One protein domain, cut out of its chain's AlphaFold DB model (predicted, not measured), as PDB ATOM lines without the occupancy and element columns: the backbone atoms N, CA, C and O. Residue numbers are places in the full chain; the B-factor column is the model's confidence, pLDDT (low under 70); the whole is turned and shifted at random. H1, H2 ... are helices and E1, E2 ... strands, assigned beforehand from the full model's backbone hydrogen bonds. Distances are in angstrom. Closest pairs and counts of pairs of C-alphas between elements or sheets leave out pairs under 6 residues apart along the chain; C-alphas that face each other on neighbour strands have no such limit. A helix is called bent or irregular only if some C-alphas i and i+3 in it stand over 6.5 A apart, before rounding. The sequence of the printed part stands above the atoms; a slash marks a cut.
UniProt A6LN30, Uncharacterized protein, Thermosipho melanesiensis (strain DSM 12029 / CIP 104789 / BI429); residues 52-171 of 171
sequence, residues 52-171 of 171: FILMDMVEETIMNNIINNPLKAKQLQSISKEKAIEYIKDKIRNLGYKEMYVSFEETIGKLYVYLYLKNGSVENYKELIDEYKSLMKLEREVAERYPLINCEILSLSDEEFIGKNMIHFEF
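Overview. This is residues 52 to 171 of the 171 residues of an uncharacterized protein of Thermosipho melanesiensis (strain DSM 12029 / CIP 104789 / BI429) (UniProt A6LN30). A twisted slab of four strands has two long helices, H2 and H3, over one face and no named helix over the other, while H1 makes a corner with H2 and is not on the sheet. The 120 printed residues follow the order H1 H2 E1 E2 H3 E3 E4; the mixed sheet runs E3 E2 E1 E4. The class is mixed, helices and strands. The whole is only just compact, close to loose, with a radius of gyration of the C-alphas of 16.1 A and spans of 53 by 36 by 21 A.

Arrangement. H1, residues 52 to 68, and H2, residues 70 to 94, only just touch, with 3 pairs of C-alphas within 8 A, and only at the corner, closest at Ile 66 and Ala 73, 4.9 A. H2 lies over E1, residues 99 to 105, and E2, residues 110 to 116, at a height over the sheet of 8.3 A. E1 and E2 form an antiparallel hairpin, with N 103 and O 112 at 2.9 A. H3, residues 122 to 145, lies over E3, residues 150 to 156, on the same face as H2. H2 and H3 touch, closest at the C-alphas of Ala 84 and Val 142, 6.6 A. E2, H3 and E3 make a strand-helix-strand unit, two parallel neighbour strands with a helix between, its crossover right-handed; N 113 and O 152 are 2.8 A apart. E4, residues 167 to 170, is antiparallel to E1, with N 102 and O 167 at 2.9 A. Every O i to N i+4 pair is within hydrogen-bond range in H2, 11 of 13 in H1 and 18 of 20 in H3.

Along the chain. H1 begins at C-alpha 52 (29.285, -19.690, 14.113) and is 24.8 A long, H2 35.9 A. H3, 33.4 A, is irregular, with C-alphas 123 and 126 8.5 A apart, and has a kink of 38 degrees near residue 129. E4 ends at C-alpha 170 (39.660, 2.486, 42.887).

Size, cuts and confidence. The C-alphas farthest apart, of Asn 68 and Glu 123, are 53.6 A apart. The printed part has no cut and no long link. In this model pLDDT is under 70 at residues 52 to 76, 120 to 122 and 158 to 164.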
ATOM      1  N   PHE A  52      29.170 -18.722  13.015       31.19
ATOM      2  CA  PHE A  52      29.285 -19.690  14.113       31.19
ATOM      3  C   PHE A  52      30.320 -20.803  13.866       31.19
ATOM      4  O   PHE A  52      30.901 -21.310  14.816       31.19
ATOM      5  N   ILE A  53      30.649 -21.125  12.608       31.80
ATOM      6  CA  ILE A  53      31.598 -22.213  12.278       31.80
ATOM      7  C   ILE A  53      33.049 -21.849  12.662       31.80
ATOM      8  O   ILE A  53      33.876 -22.723  12.910       31.80
ATOM      9  N   LEU A  54      33.373 -20.553  12.757       32.62
ATOM     10  CA  LEU A  54      34.707 -20.088  13.151       32.62
ATOM     11  C   LEU A  54      34.938 -20.128  14.669       32.62
ATOM     12  O   LEU A  54      36.086 -20.268  15.082       32.62
ATOM     13  N   MET A  55      33.889 -20.021  15.491       34.22
ATOM     14  CA  MET A  55      34.014 -20.092  16.953       34.22
ATOM     15  C   MET A  55      34.310 -21.520  17.414       34.22
ATOM     16  O   MET A  55      35.296 -21.724  18.121       34.22
ATOM     17  N   ASP A  56      33.563 -22.503  16.908       36.41
ATOM     18  CA  ASP A  56      33.730 -23.911  17.286       36.41
ATOM     19  C   ASP A  56      35.134 -24.435  16.934       36.41
ATOM     20  O   ASP A  56      35.779 -25.113  17.734       36.41
ATOM     21  N   MET A  57      35.680 -24.043  15.774       41.47
ATOM     22  CA  MET A  57      37.033 -24.442  15.365       41.47
ATOM     23  C   MET A  57      38.135 -23.773  16.199       41.47
ATOM     24  O   MET A  57      39.204 -24.360  16.391       41.47
ATOM     25  N   VAL A  58      37.913 -22.548  16.686       54.50
ATOM     26  CA  VAL A  58      38.875 -21.835  17.539       54.50
ATOM     27  C   VAL A  58      38.847 -22.406  18.953       54.50
ATOM     28  O   VAL A  58      39.915 -22.688  19.492       54.50
ATOM     29  N   GLU A  59      37.667 -22.654  19.520       50.72
ATOM     30  CA  GLU A  59      37.524 -23.294  20.831       50.72
ATOM     31  C   GLU A  59      38.102 -24.707  20.837       50.72
ATOM     32  O   GLU A  59      38.913 -25.019  21.705       50.72
ATOM     33  N   GLU A  60      37.790 -25.539  19.840       53.00
ATOM     34  CA  GLU A  60      38.308 -26.907  19.753       53.00
ATOM     35  C   GLU A  60      39.834 -26.927  19.558       53.00
ATOM     36  O   GLU A  60      40.544 -27.720  20.179       53.00
ATOM     37  N   THR A  61      40.384 -26.003  18.763       55.09
ATOM     38  CA  THR A  61      41.840 -25.870  18.580       55.09
ATOM     39  C   THR A  61      42.532 -25.366  19.849       55.09
ATOM     40  O   THR A  61      43.631 -25.821  20.186       55.09
ATOM     41  N   ILE A  62      41.911 -24.435  20.574       55.22
ATOM     42  CA  ILE A  62      42.411 -23.937  21.856       55.22
ATOM     43  C   ILE A  62      42.355 -25.059  22.902       55.22
ATOM     44  O   ILE A  62      43.375 -25.345  23.525       55.22
ATOM     45  N   MET A  63      41.226 -25.757  23.026       55.84
ATOM     46  CA  MET A  63      41.019 -26.880  23.946       55.84
ATOM     47  C   MET A  63      41.984 -28.033  23.665       55.84
ATOM     48  O   MET A  63      42.639 -28.527  24.583       55.84
ATOM     49  N   ASN A  64      42.185 -28.403  22.397       54.38
ATOM     50  CA  ASN A  64      43.168 -29.417  22.015       54.38
ATOM     51  C   ASN A  64      44.602 -28.994  22.366       54.38
ATOM     52  O   ASN A  64      45.403 -29.816  22.815       54.38
ATOM     53  N   ASN A  65      44.954 -27.714  22.223       52.34
ATOM     54  CA  ASN A  65      46.261 -27.223  22.667       52.34
ATOM     55  C   ASN A  65      46.395 -27.190  24.197       52.34
ATOM     56  O   ASN A  65      47.488 -27.450  24.704       52.34
ATOM     57  N   ILE A  66      45.305 -26.917  24.923       55.12
ATOM     58  CA  ILE A  66      45.257 -26.930  26.390       55.12
ATOM     59  C   ILE A  66      45.512 -28.338  26.930       55.12
ATOM     60  O   ILE A  66      46.385 -28.513  27.782       55.12
ATOM     61  N   ILE A  67      44.806 -29.336  26.388       58.00
ATOM     62  CA  ILE A  67      44.933 -30.748  26.776       58.00
ATOM     63  C   ILE A  67      46.365 -31.242  26.548       58.00
ATOM     64  O   ILE A  67      46.952 -31.893  27.409       58.00
ATOM     65  N   ASN A  68      46.958 -30.877  25.410       56.16
ATOM     66  CA  ASN A  68      48.290 -31.341  25.037       56.16
ATOM     67  C   ASN A  68      49.436 -30.552  25.710       56.16
ATOM     68  O   ASN A  68      50.574 -31.018  25.706       56.16
ATOM     69  N   ASN A  69      49.182 -29.358  26.270       65.69
ATOM     70  CA  ASN A  69      50.210 -28.495  26.876       65.69
ATOM     71  C   ASN A  69      49.694 -27.726  28.121       65.69
ATOM     72  O   ASN A  69      49.602 -26.492  28.093       65.69
ATOM     73  N   PRO A  70      49.443 -28.400  29.257       63.94
ATOM     74  CA  PRO A  70      48.760 -27.808  30.416       63.94
ATOM     75  C   PRO A  70      49.507 -26.628  31.060       63.94
ATOM     76  O   PRO A  70      48.888 -25.688  31.550       63.94
ATOM     77  N   LEU A  71      50.845 -26.618  31.032       64.19
ATOM     78  CA  LEU A  71      51.631 -25.486  31.547       64.19
ATOM     79  C   LEU A  71      51.453 -24.224  30.693       64.19
ATOM     80  O   LEU A  71      51.307 -23.127  31.230       64.19
ATOM     81  N   LYS A  72      51.423 -24.378  29.364       62.28
ATOM     82  CA  LYS A  72      51.197 -23.257  28.441       62.28
ATOM     83  C   LYS A  72      49.754 -22.764  28.518       62.28
ATOM     84  O   LYS A  72      49.534 -21.562  28.443       62.28
ATOM     85  N   ALA A  73      48.799 -23.671  28.724       64.12
ATOM     86  CA  ALA A  73      47.401 -23.329  28.973       64.12
ATOM     87  C   ALA A  73      47.240 -22.428  30.200       64.12
ATOM     88  O   ALA A  73      46.636 -21.366  30.101       64.12
ATOM     89  N   LYS A  74      47.852 -22.811  31.330       67.12
ATOM     90  CA  LYS A  74      47.841 -22.005  32.560       67.12
ATOM     91  C   LYS A  74      48.471 -20.628  32.358       67.12
ATOM     92  O   LYS A  74      47.914 -19.625  32.793       67.12
ATOM     93  N   GLN A  75      49.605 -20.556  31.660       67.81
ATOM     94  CA  GLN A  75      50.245 -19.274  31.339       67.81
ATOM     95  C   GLN A  75      49.348 -18.390  30.466       67.81
ATOM     96  O   GLN A  75      49.206 -17.199  30.732       67.81
ATOM     97  N   LEU A  76      48.713 -18.971  29.447       67.31
ATOM     98  CA  LEU A  76      47.810 -18.250  28.558       67.31
ATOM     99  C   LEU A  76      46.555 -17.767  29.291       67.31
ATOM    100  O   LEU A  76      46.147 -16.627  29.098       67.31
ATOM    101  N   GLN A  77      45.983 -18.593  30.167       74.00
ATOM    102  CA  GLN A  77      44.873 -18.208  31.033       74.00
ATOM    103  C   GLN A  77      45.274 -17.050  31.958       74.00
ATOM    104  O   GLN A  77      44.523 -16.087  32.071       74.00
ATOM    105  N   SER A  78      46.478 -17.078  32.546       75.69
ATOM    106  CA  SER A  78      46.971 -15.977  33.388       75.69
ATOM    107  C   SER A  78      47.113 -14.666  32.611       75.69
ATOM    108  O   SER A  78      46.660 -13.627  33.083       75.69
ATOM    109  N   ILE A  79      47.679 -14.709  31.400       78.31
ATOM    110  CA  ILE A  79      47.821 -13.523  30.537       78.31
ATOM    111  C   ILE A  79      46.447 -13.000  30.100       78.31
ATOM    112  O   ILE A  79      46.206 -11.793  30.112       78.31
ATOM    113  N   SER A  80      45.536 -13.893  29.705       78.19
ATOM    114  CA  SER A  80      44.171 -13.523  29.321       78.19
ATOM    115  C   SER A  80      43.410 -12.902  30.487       78.19
ATOM    116  O   SER A  80      42.740 -11.895  30.288       78.19
ATOM    117  N   LYS A  81      43.570 -13.439  31.702       86.88
ATOM    118  CA  LYS A  81      42.998 -12.893  32.938       86.88
ATOM    119  C   LYS A  81      43.474 -11.462  33.173       86.88
ATOM    120  O   LYS A  81      42.647 -10.579  33.355       86.88
ATOM    121  N   GLU A  82      44.784 -11.219  33.143       85.06
ATOM    122  CA  GLU A  82      45.348  -9.879  33.366       85.06
ATOM    123  C   GLU A  82      44.815  -8.865  32.345       85.06
ATOM    124  O   GLU A  82      44.317  -7.807  32.724       85.06
ATOM    125  N   LYS A  83      44.809  -9.228  31.057       84.12
ATOM    126  CA  LYS A  83      44.268  -8.367  29.997       84.12
ATOM    127  C   LYS A  83      42.760  -8.137  30.111       84.12
ATOM    128  O   LYS A  83      42.296  -7.042  29.804       84.12
ATOM    129  N   ALA A  84      41.996  -9.156  30.506       88.31
ATOM    130  CA  ALA A  84      40.559  -9.029  30.725       88.31
ATOM    131  C   ALA A  84      40.274  -8.064  31.883       88.31
ATOM    132  O   ALA A  84      39.444  -7.174  31.732       88.31
ATOM    133  N   ILE A  85      41.015  -8.179  32.992       94.31
ATOM    134  CA  ILE A  85      40.902  -7.268  34.139       94.31
ATOM    135  C   ILE A  85      41.195  -5.825  33.719       94.31
ATOM    136  O   ILE A  85      40.400  -4.945  34.031       94.31
ATOM    137  N   GLU A  86      42.284  -5.567  32.988       92.56
ATOM    138  CA  GLU A  86      42.607  -4.217  32.496       92.56
ATOM    139  C   GLU A  86      41.501  -3.646  31.597       92.56
ATOM    140  O   GLU A  86      41.087  -2.498  31.758       92.56
ATOM    141  N   TYR A  87      40.976  -4.463  30.683       91.25
ATOM    142  CA  TYR A  87      39.896  -4.054  29.794       91.25
ATOM    143  C   TYR A  87      38.605  -3.721  30.550       91.25
ATOM    144  O   TYR A  87      37.987  -2.685  30.294       91.25
ATOM    145  N   ILE A  88      38.210  -4.579  31.494       95.88
ATOM    146  CA  ILE A  88      37.038  -4.367  32.349       95.88
ATOM    147  C   ILE A  88      37.229  -3.099  33.172       95.88
ATOM    148  O   ILE A  88      36.335  -2.259  33.193       95.88
ATOM    149  N   LYS A  89      38.407  -2.913  33.776       95.69
ATOM    150  CA  LYS A  89      38.759  -1.730  34.566       95.69
ATOM    151  C   LYS A  89      38.489  -0.436  33.796       95.69
ATOM    152  O   LYS A  89      37.786   0.447  34.285       95.69
ATOM    153  N   ASP A  90      39.005  -0.341  32.573       94.75
ATOM    154  CA  ASP A  90      38.813   0.838  31.727       94.75
ATOM    155  C   ASP A  90      37.339   1.054  31.359       94.75
ATOM    156  O   ASP A  90      36.851   2.187  31.367       94.75
ATOM    157  N   LYS A  91      36.608  -0.022  31.053       95.50
ATOM    158  CA  LYS A  91      35.188   0.040  30.683       95.50
ATOM    159  C   LYS A  91      34.300   0.448  31.854       95.50
ATOM    160  O   LYS A  91      33.464   1.331  31.688       95.50
ATOM    161  N   ILE A  92      34.511  -0.140  33.025       94.75
ATOM    162  CA  ILE A  92      33.778   0.162  34.257       94.75
ATOM    163  C   ILE A  92      34.017   1.612  34.694       94.75
ATOM    164  O   ILE A  92      33.050   2.326  34.966       94.75
ATOM    165  N   ARG A  93      35.265   2.100  34.637       94.38
ATOM    166  CA  ARG A  93      35.567   3.523  34.869       94.38
ATOM    167  C   ARG A  93      34.806   4.432  33.900       94.38
ATOM    168  O   ARG A  93      34.199   5.410  34.319       94.38
ATOM    169  N   ASN A  94      34.784   4.097  32.608       94.25
ATOM    170  CA  ASN A  94      34.060   4.886  31.600       94.25
ATOM    171  C   ASN A  94      32.533   4.847  31.780       94.25
ATOM    172  O   ASN A  94      31.844   5.778  31.370       94.25
ATOM    173  N   LEU A  95      31.999   3.794  32.405       92.06
ATOM    174  CA  LEU A  95      30.594   3.704  32.810       92.06
ATOM    175  C   LEU A  95      30.289   4.509  34.089       92.06
ATOM    176  O   LEU A  95      29.125   4.581  34.490       92.06
ATOM    177  N   GLY A  96      31.293   5.134  34.710       93.00
ATOM    178  CA  GLY A  96      31.140   6.032  35.854       93.00
ATOM    179  C   GLY A  96      31.119   5.342  37.218       93.00
ATOM    180  O   GLY A  96      30.681   5.953  38.190       93.00
ATOM    181  N   TYR A  97      31.555   4.084  37.307       92.75
ATOM    182  CA  TYR A  97      31.792   3.439  38.599       92.75
ATOM    183  C   TYR A  97      33.070   3.988  39.236       92.75
ATOM    184  O   TYR A  97      34.004   4.368  38.531       92.75
ATOM    185  N   LYS A  98      33.104   4.015  40.570       91.81
ATOM    186  CA  LYS A  98      34.244   4.523  41.354       91.81
ATOM    187  C   LYS A  98      35.206   3.431  41.791       91.81
ATOM    188  O   LYS A  98      36.381   3.689  42.011       91.81
ATOM    189  N   GLU A  99      34.699   2.216  41.916       92.56
ATOM    190  CA  GLU A  99      35.482   1.078  42.357       92.56
ATOM    191  C   GLU A  99      34.935  -0.226  41.785       92.56
ATOM    192  O   GLU A  99      33.787  -0.295  41.337       92.56
ATOM    193  N   MET A 100      35.778  -1.255  41.800       93.69
ATOM    194  CA  MET A 100      35.377  -2.633  41.546       93.69
ATOM    195  C   MET A 100      36.201  -3.601  42.388       93.69
ATOM    196  O   MET A 100      37.363  -3.336  42.709       93.69
ATOM    197  N   TYR A 101      35.619  -4.763  42.666       93.25
ATOM    198  CA  TYR A 101      36.310  -5.875  43.307       93.25
ATOM    199  C   TYR A 101      36.357  -7.054  42.351       93.25
ATOM    200  O   TYR A 101      35.394  -7.324  41.640       93.25
ATOM    201  N   VAL A 102      37.481  -7.758  42.314       93.69
ATOM    202  CA  VAL A 102      37.684  -8.856  41.369       93.69
ATOM    203  C   VAL A 102      38.152 -10.103  42.096       93.69
ATOM    204  O   VAL A 102      39.047 -10.044  42.936       93.69
ATOM    205  N   SER A 103      37.580 -11.248  41.738       92.00
ATOM    206  CA  SER A 103      38.038 -12.569  42.164       92.00
ATOM    207  C   SER A 103      38.185 -13.484  40.953       92.00
ATOM    208  O   SER A 103      37.418 -13.381  40.000       92.00
ATOM    209  N   PHE A 104      39.177 -14.374  40.974       90.50
ATOM    210  CA  PHE A 104      39.414 -15.314  39.883       90.50
ATOM    211  C   PHE A 104      39.491 -16.745  40.405       90.50
ATOM    212  O   PHE A 104      40.304 -17.052  41.276       90.50
ATOM    213  N   GLU A 105      38.666 -17.619  39.836       89.19
ATOM    214  CA  GLU A 105      38.656 -19.049  40.110       89.19
ATOM    215  C   GLU A 105      39.397 -19.794  38.988       89.19
ATOM    216  O   GLU A 105      38.866 -20.027  37.900       89.19
ATOM    217  N   GLU A 106      40.657 -20.158  39.252       82.38
ATOM    218  CA  GLU A 106      41.570 -20.715  38.240       82.38
ATOM    219  C   GLU A 106      41.077 -22.033  37.626       82.38
ATOM    220  O   GLU A 106      41.280 -22.276  36.436       82.38
ATOM    221  N   THR A 107      40.420 -22.877  38.426       80.81
ATOM    222  CA  THR A 107      39.959 -24.224  38.044       80.81
ATOM    223  C   THR A 107      38.976 -24.202  36.883       80.81
ATOM    224  O   THR A 107      39.064 -25.049  35.997       80.81
ATOM    225  N   ILE A 108      38.067 -23.229  36.879       80.94
ATOM    226  CA  ILE A 108      37.031 -23.062  35.854       80.94
ATOM    227  C   ILE A 108      37.280 -21.846  34.952       80.94
ATOM    228  O   ILE A 108      36.487 -21.571  34.058       80.94
ATOM    229  N   GLY A 109      38.375 -21.109  35.178       82.19
ATOM    230  CA  GLY A 109      38.712 -19.906  34.417       82.19
ATOM    231  C   GLY A 109      37.695 -18.785  34.574       82.19
ATOM    232  O   GLY A 109      37.467 -18.032  33.627       82.19
ATOM    233  N   LYS A 110      37.063 -18.691  35.747       89.81
ATOM    234  CA  LYS A 110      35.968 -17.754  35.986       89.81
ATOM    235  C   LYS A 110      36.457 -16.495  36.687       89.81
ATOM    236  O   LYS A 110      37.111 -16.563  37.723       89.81
ATOM    237  N   LEU A 111      36.150 -15.349  36.094       93.62
ATOM    238  CA  LEU A 111      36.448 -14.021  36.601       93.62
ATOM    239  C   LEU A 111      35.160 -13.394  37.119       93.62
ATOM    240  O   LEU A 111      34.264 -13.072  36.346       93.62
ATOM    241  N   TYR A 112      35.095 -13.202  38.425       92.56
ATOM    242  CA  TYR A 112      33.998 -12.514  39.074       92.56
ATOM    243  C   TYR A 112      34.373 -11.056  39.300       92.56
ATOM    244  O   TYR A 112      35.420 -10.766  39.885       92.56
ATOM    245  N   VAL A 113      33.514 -10.151  38.857       94.06
ATOM    246  CA  VAL A 113      33.656  -8.706  39.031       94.06
ATOM    247  C   VAL A 113      32.471  -8.221  39.840       94.06
ATOM    248  O   VAL A 113      31.336  -8.507  39.496       94.06
ATOM    249  N   TYR A 114      32.724  -7.480  40.903       92.06
ATOM    250  CA  TYR A 114      31.708  -7.053  41.851       92.06
ATOM    251  C   TYR A 114      31.669  -5.530  41.904       92.06
ATOM    252  O   TYR A 114      32.717  -4.881  42.005       92.06
ATOM    253  N   LEU A 115      30.464  -4.970  41.811       90.94
ATOM    254  CA  LEU A 115      30.216  -3.534  41.696       90.94
ATOM    255  C   LEU A 115      29.015  -3.130  42.547       90.94
ATOM    256  O   LEU A 115      27.985  -3.794  42.500       90.94
ATOM    257  N   TYR A 116      29.082  -1.994  43.233       87.62
ATOM    258  CA  TYR A 116      27.872  -1.361  43.764       87.62
ATOM    259  C   TYR A 116      27.105  -0.690  42.626       87.62
ATOM    260  O   TYR A 116      27.677   0.104  41.874       87.62
ATOM    261  N   LEU A 117      25.817  -1.004  42.489       83.94
ATOM    262  CA  LEU A 117      24.969  -0.386  41.468       83.94
ATOM    263  C   LEU A 117      24.799   1.103  41.753       83.94
ATOM    264  O   LEU A 117      24.557   1.510  42.889       83.94
ATOM    265  N   LYS A 118      24.855   1.923  40.704       81.88
ATOM    266  CA  LYS A 118      24.649   3.370  40.827       81.88
ATOM    267  C   LYS A 118      23.193   3.703  41.149       81.88
ATOM    268  O   LYS A 118      22.940   4.685  41.840       81.88
ATOM    269  N   ASN A 119      22.245   2.898  40.660       75.69
ATOM    270  CA  ASN A 119      20.804   3.138  40.789       75.69
ATOM    271  C   ASN A 119      20.082   2.030  41.573       75.69
ATOM    272  O   ASN A 119      19.119   1.446  41.087       75.69
ATOM    273  N   GLY A 120      20.525   1.738  42.797       65.00
ATOM    274  CA  GLY A 120      19.978   0.648  43.622       65.00
ATOM    275  C   GLY A 120      18.526   0.803  44.114       65.00
ATOM    276  O   GLY A 120      18.054  -0.069  44.840       65.00
ATOM    277  N   SER A 121      17.802   1.875  43.758       66.81
ATOM    278  CA  SER A 121      16.411   2.085  44.188       66.81
ATOM    279  C   SER A 121      15.396   1.782  43.079       66.81
ATOM    280  O   SER A 121      15.598   2.083  41.902       66.81
ATOM    281  N   VAL A 122      14.248   1.226  43.477       64.81
ATOM    282  CA  VAL A 122      13.118   0.907  42.578       64.81
ATOM    283  C   VAL A 122      12.535   2.166  41.921       64.81
ATOM    284  O   VAL A 122      11.927   2.093  40.856       64.81
ATOM    285  N   GLU A 123      12.749   3.336  42.520       72.25
ATOM    286  CA  GLU A 123      12.289   4.627  42.001       72.25
ATOM    287  C   GLU A 123      12.985   4.997  40.680       72.25
ATOM    288  O   GLU A 123      12.383   5.669  39.846       72.25
ATOM    289  N   ASN A 124      14.191   4.463  40.443       78.88
ATOM    290  CA  ASN A 124      14.988   4.649  39.226       78.88
ATOM    291  C   ASN A 124      15.079   3.351  38.404       78.88
ATOM    292  O   ASN A 124      16.119   2.999  37.844       78.88
ATOM    293  N   TYR A 125      13.981   2.588  38.353       81.88
ATOM    294  CA  TYR A 125      13.933   1.272  37.706       81.88
ATOM    295  C   TYR A 125      14.410   1.286  36.244       81.88
ATOM    296  O   TYR A 125      15.017   0.324  35.769       81.88
ATOM    297  N   LYS A 126      14.152   2.374  35.511       86.12
ATOM    298  CA  LYS A 126      14.576   2.497  34.113       86.12
ATOM    299  C   LYS A 126      16.096   2.624  34.005       86.12
ATOM    300  O   LYS A 126      16.711   1.922  33.205       86.12
ATOM    301  N   GLU A 127      16.691   3.486  34.820       87.31
ATOM    302  CA  GLU A 127      18.132   3.708  34.895       87.31
ATOM    303  C   GLU A 127      18.853   2.435  35.348       87.31
ATOM    304  O   GLU A 127      19.873   2.068  34.766       87.31
ATOM    305  N   LEU A 128      18.274   1.713  36.313       85.12
ATOM    306  CA  LEU A 128      18.758   0.413  36.773       85.12
ATOM    307  C   LEU A 128      18.783  -0.627  35.640       85.12
ATOM    308  O   LEU A 128      19.775  -1.331  35.459       85.12
ATOM    309  N   ILE A 129      17.722  -0.707  34.828       88.06
ATOM    310  CA  ILE A 129      17.691  -1.599  33.658       88.06
ATOM    311  C   ILE A 129      18.795  -1.243  32.657       88.06
ATOM    312  O   ILE A 129      19.463  -2.134  32.129       88.06
ATOM    313  N   ASP A 130      18.964   0.039  32.338       89.88
ATOM    314  CA  ASP A 130      19.950   0.469  31.344       89.88
ATOM    315  C   ASP A 130      21.393   0.278  31.846       89.88
ATOM    316  O   ASP A 130      22.292  -0.063  31.068       89.88
ATOM    317  N   GLU A 131      21.600   0.389  33.157       89.81
ATOM    318  CA  GLU A 131      22.833   0.007  33.836       89.81
ATOM    319  C   GLU A 131      23.116  -1.497  33.691       89.81
ATOM    320  O   GLU A 131      24.174  -1.858  33.168       89.81
ATOM    321  N   TYR A 132      22.158  -2.372  34.019       89.81
ATOM    322  CA  TYR A 132      22.313  -3.821  33.836       89.81
ATOM    323  C   TYR A 132      22.582  -4.208  32.380       89.81
ATOM    324  O   TYR A 132      23.477  -5.008  32.112       89.81
ATOM    325  N   LYS A 133      21.871  -3.615  31.411       91.62
ATOM    326  CA  LYS A 133      22.138  -3.857  29.979       91.62
ATOM    327  C   LYS A 133      23.572  -3.499  29.598       91.62
ATOM    328  O   LYS A 133      24.185  -4.205  28.798       91.62
ATOM    329  N   SER A 134      24.097  -2.403  30.145       92.50
ATOM    330  CA  SER A 134      25.468  -1.962  29.879       92.50
ATOM    331  C   SER A 134      26.491  -2.944  30.449       92.50
ATOM    332  O   SER A 134      27.468  -3.262  29.771       92.50
ATOM    333  N   LEU A 135      26.240  -3.476  31.648       92.50
ATOM    334  CA  LEU A 135      27.082  -4.501  32.269       92.50
ATOM    335  C   LEU A 135      27.019  -5.839  31.517       92.50
ATOM    336  O   LEU A 135      28.062  -6.378  31.160       92.50
ATOM    337  N   MET A 136      25.825  -6.325  31.166       90.62
ATOM    338  CA  MET A 136      25.666  -7.552  30.368       90.62
ATOM    339  C   MET A 136      26.334  -7.440  28.993       90.62
ATOM    340  O   MET A 136      26.865  -8.411  28.456       90.62
ATOM    341  N   LYS A 137      26.304  -6.249  28.383       93.00
ATOM    342  CA  LYS A 137      27.034  -5.999  27.138       93.00
ATOM    343  C   LYS A 137      28.543  -6.122  27.354       93.00
ATOM    344  O   LYS A 137      29.212  -6.723  26.521       93.00
ATOM    345  N   LEU A 138      29.066  -5.594  28.461       92.81
ATOM    346  CA  LEU A 138      30.482  -5.714  28.800       92.81
ATOM    347  C   LEU A 138      30.897  -7.176  29.021       92.81
ATOM    348  O   LEU A 138      31.933  -7.577  28.503       92.81
ATOM    349  N   GLU A 139      30.091  -7.984  29.713       90.06
ATOM    350  CA  GLU A 139      30.354  -9.426  29.874       90.06
ATOM    351  C   GLU A 139      30.521 -10.129  28.525       90.06
ATOM    352  O   GLU A 139      31.480 -10.874  28.319       90.06
ATOM    353  N   ARG A 140      29.624  -9.839  27.573       86.19
ATOM    354  CA  ARG A 140      29.708 -10.381  26.208       86.19
ATOM    355  C   ARG A 140      30.964  -9.908  25.484       86.19
ATOM    356  O   ARG A 140      31.671 -10.731  24.915       86.19
ATOM    357  N   GLU A 141      31.283  -8.614  25.558       88.88
ATOM    358  CA  GLU A 141      32.511  -8.056  24.970       88.88
ATOM    359  C   GLU A 141      33.776  -8.734  25.537       88.88
ATOM    360  O   GLU A 141      34.737  -8.972  24.803       88.88
ATOM    361  N   VAL A 142      33.788  -9.069  26.833       85.56
ATOM    362  CA  VAL A 142      34.893  -9.798  27.475       85.56
ATOM    363  C   VAL A 142      34.966 -11.237  26.974       85.56
ATOM    364  O   VAL A 142      36.052 -11.663  26.586       85.56
ATOM    365  N   ALA A 143      33.845 -11.961  26.943       81.31
ATOM    366  CA  ALA A 143      33.799 -13.348  26.478       81.31
ATOM    367  C   ALA A 143      34.261 -13.481  25.016       81.31
ATOM    368  O   ALA A 143      35.051 -14.365  24.687       81.31
ATOM    369  N   GLU A 144      33.847 -12.551  24.150       79.44
ATOM    370  CA  GLU A 144      34.269 -12.508  22.746       79.44
ATOM    371  C   GLU A 144      35.771 -12.223  22.593       79.44
ATOM    372  O   GLU A 144      36.435 -12.766  21.707       79.44
ATOM    373  N   ARG A 145      36.328 -11.354  23.444       82.81
ATOM    374  CA  ARG A 145      37.726 -10.914  23.343       82.81
ATOM    375  C   ARG A 145      38.709 -11.851  24.046       82.81
ATOM    376  O   ARG A 145      39.863 -11.951  23.621       82.81
ATOM    377  N   TYR A 146      38.267 -12.512  25.110       83.00
ATOM    378  CA  TYR A 146      39.075 -13.352  25.990       83.00
ATOM    379  C   TYR A 146      38.364 -14.693  26.239       83.00
ATOM    380  O   TYR A 146      37.935 -14.957  27.357       83.00
ATOM    381  N   PRO A 147      38.300 -15.592  25.239       77.38
ATOM    382  CA  PRO A 147      37.500 -16.826  25.305       77.38
ATOM    383  C   PRO A 147      37.952 -17.831  26.379       77.38
ATOM    384  O   PRO A 147      37.260 -18.794  26.676       77.38
ATOM    385  N   LEU A 148      39.125 -17.620  26.983       76.75
ATOM    386  CA  LEU A 148      39.624 -18.420  28.108       76.75
ATOM    387  C   LEU A 148      39.136 -17.933  29.475       76.75
ATOM    388  O   LEU A 148      39.504 -18.522  30.493       76.75
ATOM    389  N   ILE A 149      38.396 -16.827  29.498       83.38
ATOM    390  CA  ILE A 149      37.929 -16.155  30.702       83.38
ATOM    391  C   ILE A 149      36.408 -16.106  30.657       83.38
ATOM    392  O   ILE A 149      35.818 -15.387  29.854       83.38
ATOM    393  N   ASN A 150      35.776 -16.845  31.561       87.94
ATOM    394  CA  ASN A 150      34.347 -16.731  31.798       87.94
ATOM    395  C   ASN A 150      34.110 -15.572  32.774       87.94
ATOM    396  O   ASN A 150      34.429 -15.698  33.952       87.94
ATOM    397  N   CYS A 151      33.626 -14.433  32.290       92.31
ATOM    398  CA  CYS A 151      33.401 -13.254  33.121       92.31
ATOM    399  C   CYS A 151      31.956 -13.188  33.614       92.31
ATOM    400  O   CYS A 151      31.033 -13.349  32.823       92.31
ATOM    401  N   GLU A 152      31.775 -12.873  34.894       92.94
ATOM    402  CA  GLU A 152      30.474 -12.583  35.498       92.94
ATOM    403  C   GLU A 152      30.580 -11.304  36.331       92.94
ATOM    404  O   GLU A 152      31.456 -11.179  37.191       92.94
ATOM    405  N   ILE A 153      29.710 -10.341  36.043       93.06
ATOM    406  CA  ILE A 153      29.606  -9.062  36.731       93.06
ATOM    407  C   ILE A 153      28.401  -9.118  37.667       93.06
ATOM    408  O   ILE A 153      27.252  -9.229  37.246       93.06
ATOM    409  N   LEU A 154      28.679  -8.997  38.958       89.69
ATOM    410  CA  LEU A 154      27.721  -9.107  40.042       89.69
ATOM    411  C   LEU A 154      27.543  -7.755  40.729       89.69
ATOM    412  O   LEU A 154      28.492  -6.989  40.916       89.69
ATOM    413  N   SER A 155      26.307  -7.468  41.120       86.62
ATOM    414  CA  SER A 155      26.002  -6.321  41.967       86.62
ATOM    415  C   SER A 155      26.256  -6.663  43.427       86.62
ATOM    416  O   SER A 155      25.734  -7.673  43.891       86.62
ATOM    417  N   LEU A 156      26.978  -5.800  44.136       81.81
ATOM    418  CA  LEU A 156      27.090  -5.844  45.586       81.81
ATOM    419  C   LEU A 156      25.908  -5.128  46.233       81.81
ATOM    420  O   LEU A 156      25.527  -4.030  45.816       81.81
ATOM    421  N   SER A 157      25.370  -5.742  47.275       71.06
ATOM    422  CA  SER A 157      24.548  -5.069  48.276       71.06
ATOM    423  C   SER A 157      25.421  -4.470  49.382       71.06
ATOM    424  O   SER A 157      26.531  -4.937  49.630       71.06
ATOM    425  N   ASP A 158      24.899  -3.468  50.090       66.00
ATOM    426  CA  ASP A 158      25.599  -2.816  51.213       66.00
ATOM    427  C   ASP A 158      25.930  -3.786  52.369       66.00
ATOM    428  O   ASP A 158      26.763  -3.489  53.226       66.00
ATOM    429  N   GLU A 159      25.278  -4.952  52.399       62.47
ATOM    430  CA  GLU A 159      25.442  -5.991  53.420       62.47
ATOM    431  C   GLU A 159      26.406  -7.114  52.992       62.47
ATOM    432  O   GLU A 159      26.725  -7.996  53.795       62.47
ATOM    433  N   GLU A 160      26.888  -7.114  51.743       64.62
ATOM    434  CA  GLU A 160      27.750  -8.181  51.238       64.62
ATOM    435  C   GLU A 160      29.205  -8.036  51.689       64.62
ATOM    436  O   GLU A 160      29.864  -7.005  51.560       64.62
ATOM    437  N   PHE A 161      29.737  -9.139  52.214       58.91
ATOM    438  CA  PHE A 161      31.110  -9.214  52.681       58.91
ATOM    439  C   PHE A 161      32.079  -9.349  51.501       58.91
ATOM    440  O   PHE A 161      32.118 -10.379  50.826       58.91
ATOM    441  N   ILE A 162      32.933  -8.343  51.311       66.19
ATOM    442  CA  ILE A 162      34.074  -8.425  50.396       66.19
ATOM    443  C   ILE A 162      35.070  -9.447  50.967       66.19
ATOM    444  O   ILE A 162      35.720  -9.229  51.993       66.19
ATOM    445  N   GLY A 163      35.170 -10.605  50.313       63.50
ATOM    446  CA  GLY A 163      36.056 -11.691  50.715       63.50
ATOM    447  C   GLY A 163      37.536 -11.284  50.716       63.50
ATOM    448  O   GLY A 163      37.992 -10.520  49.872       63.50
ATOM    449  N   LYS A 164      38.335 -11.877  51.619       60.56
ATOM    450  CA  LYS A 164      39.779 -11.580  51.787       60.56
ATOM    451  C   LYS A 164      40.651 -11.791  50.538       60.56
ATOM    452  O   LYS A 164      41.779 -11.316  50.513       60.56
ATOM    453  N   ASN A 165      40.153 -12.512  49.535       70.94
ATOM    454  CA  ASN A 165      40.886 -12.848  48.310       70.94
ATOM    455  C   ASN A 165      40.460 -11.995  47.104       70.94
ATOM    456  O   ASN A 165      40.783 -12.338  45.968       70.94
ATOM    457  N   MET A 166      39.697 -10.926  47.331       86.62
ATOM    458  CA  MET A 166      39.280 -10.011  46.276       86.62
ATOM    459  C   MET A 166      40.322  -8.913  46.082       86.62
ATOM    460  O   MET A 166      40.833  -8.342  47.043       86.62
ATOM    461  N   ILE A 167      40.623  -8.611  44.825       90.25
ATOM    462  CA  ILE A 167      41.471  -7.483  44.453       90.25
ATOM    463  C   ILE A 167      40.566  -6.264  44.301       90.25
ATOM    464  O   ILE A 167      39.635  -6.291  43.498       90.25
ATOM    465  N   HIS A 168      40.842  -5.212  45.067       92.31
ATOM    466  CA  HIS A 168      40.131  -3.938  44.993       92.31
ATOM    467  C   HIS A 168      40.826  -2.985  44.022       92.31
ATOM    468  O   HIS A 168      42.054  -2.864  44.022       92.31
ATOM    469  N   PHE A 169      40.033  -2.306  43.198       91.94
ATOM    470  CA  PHE A 169      40.483  -1.222  42.337       91.94
ATOM    471  C   PHE A 169      39.620   0.016  42.569       91.94
ATOM    472  O   PHE A 169      38.400  -0.068  42.463       91.94
ATOM    473  N   GLU A 170      40.269   1.154  42.794       91.44
ATOM    474  CA  GLU A 170      39.660   2.486  42.887       91.44
ATOM    475  C   GLU A 170      40.025   3.313  41.636       91.44
ATOM    476  O   GLU A 170      41.103   3.107  41.051       91.44
ATOM    477  N   PHE A 171      39.120   4.194  41.187       88.00
ATOM    478  CA  PHE A 171      39.210   4.936  39.920       88.00
ATOM    479  C   PHE A 171      39.160   6.453  40.066       88.00
ATOM    480  O   PHE A 171      38.374   6.959  40.895       88.00
TER     481      PHE A 171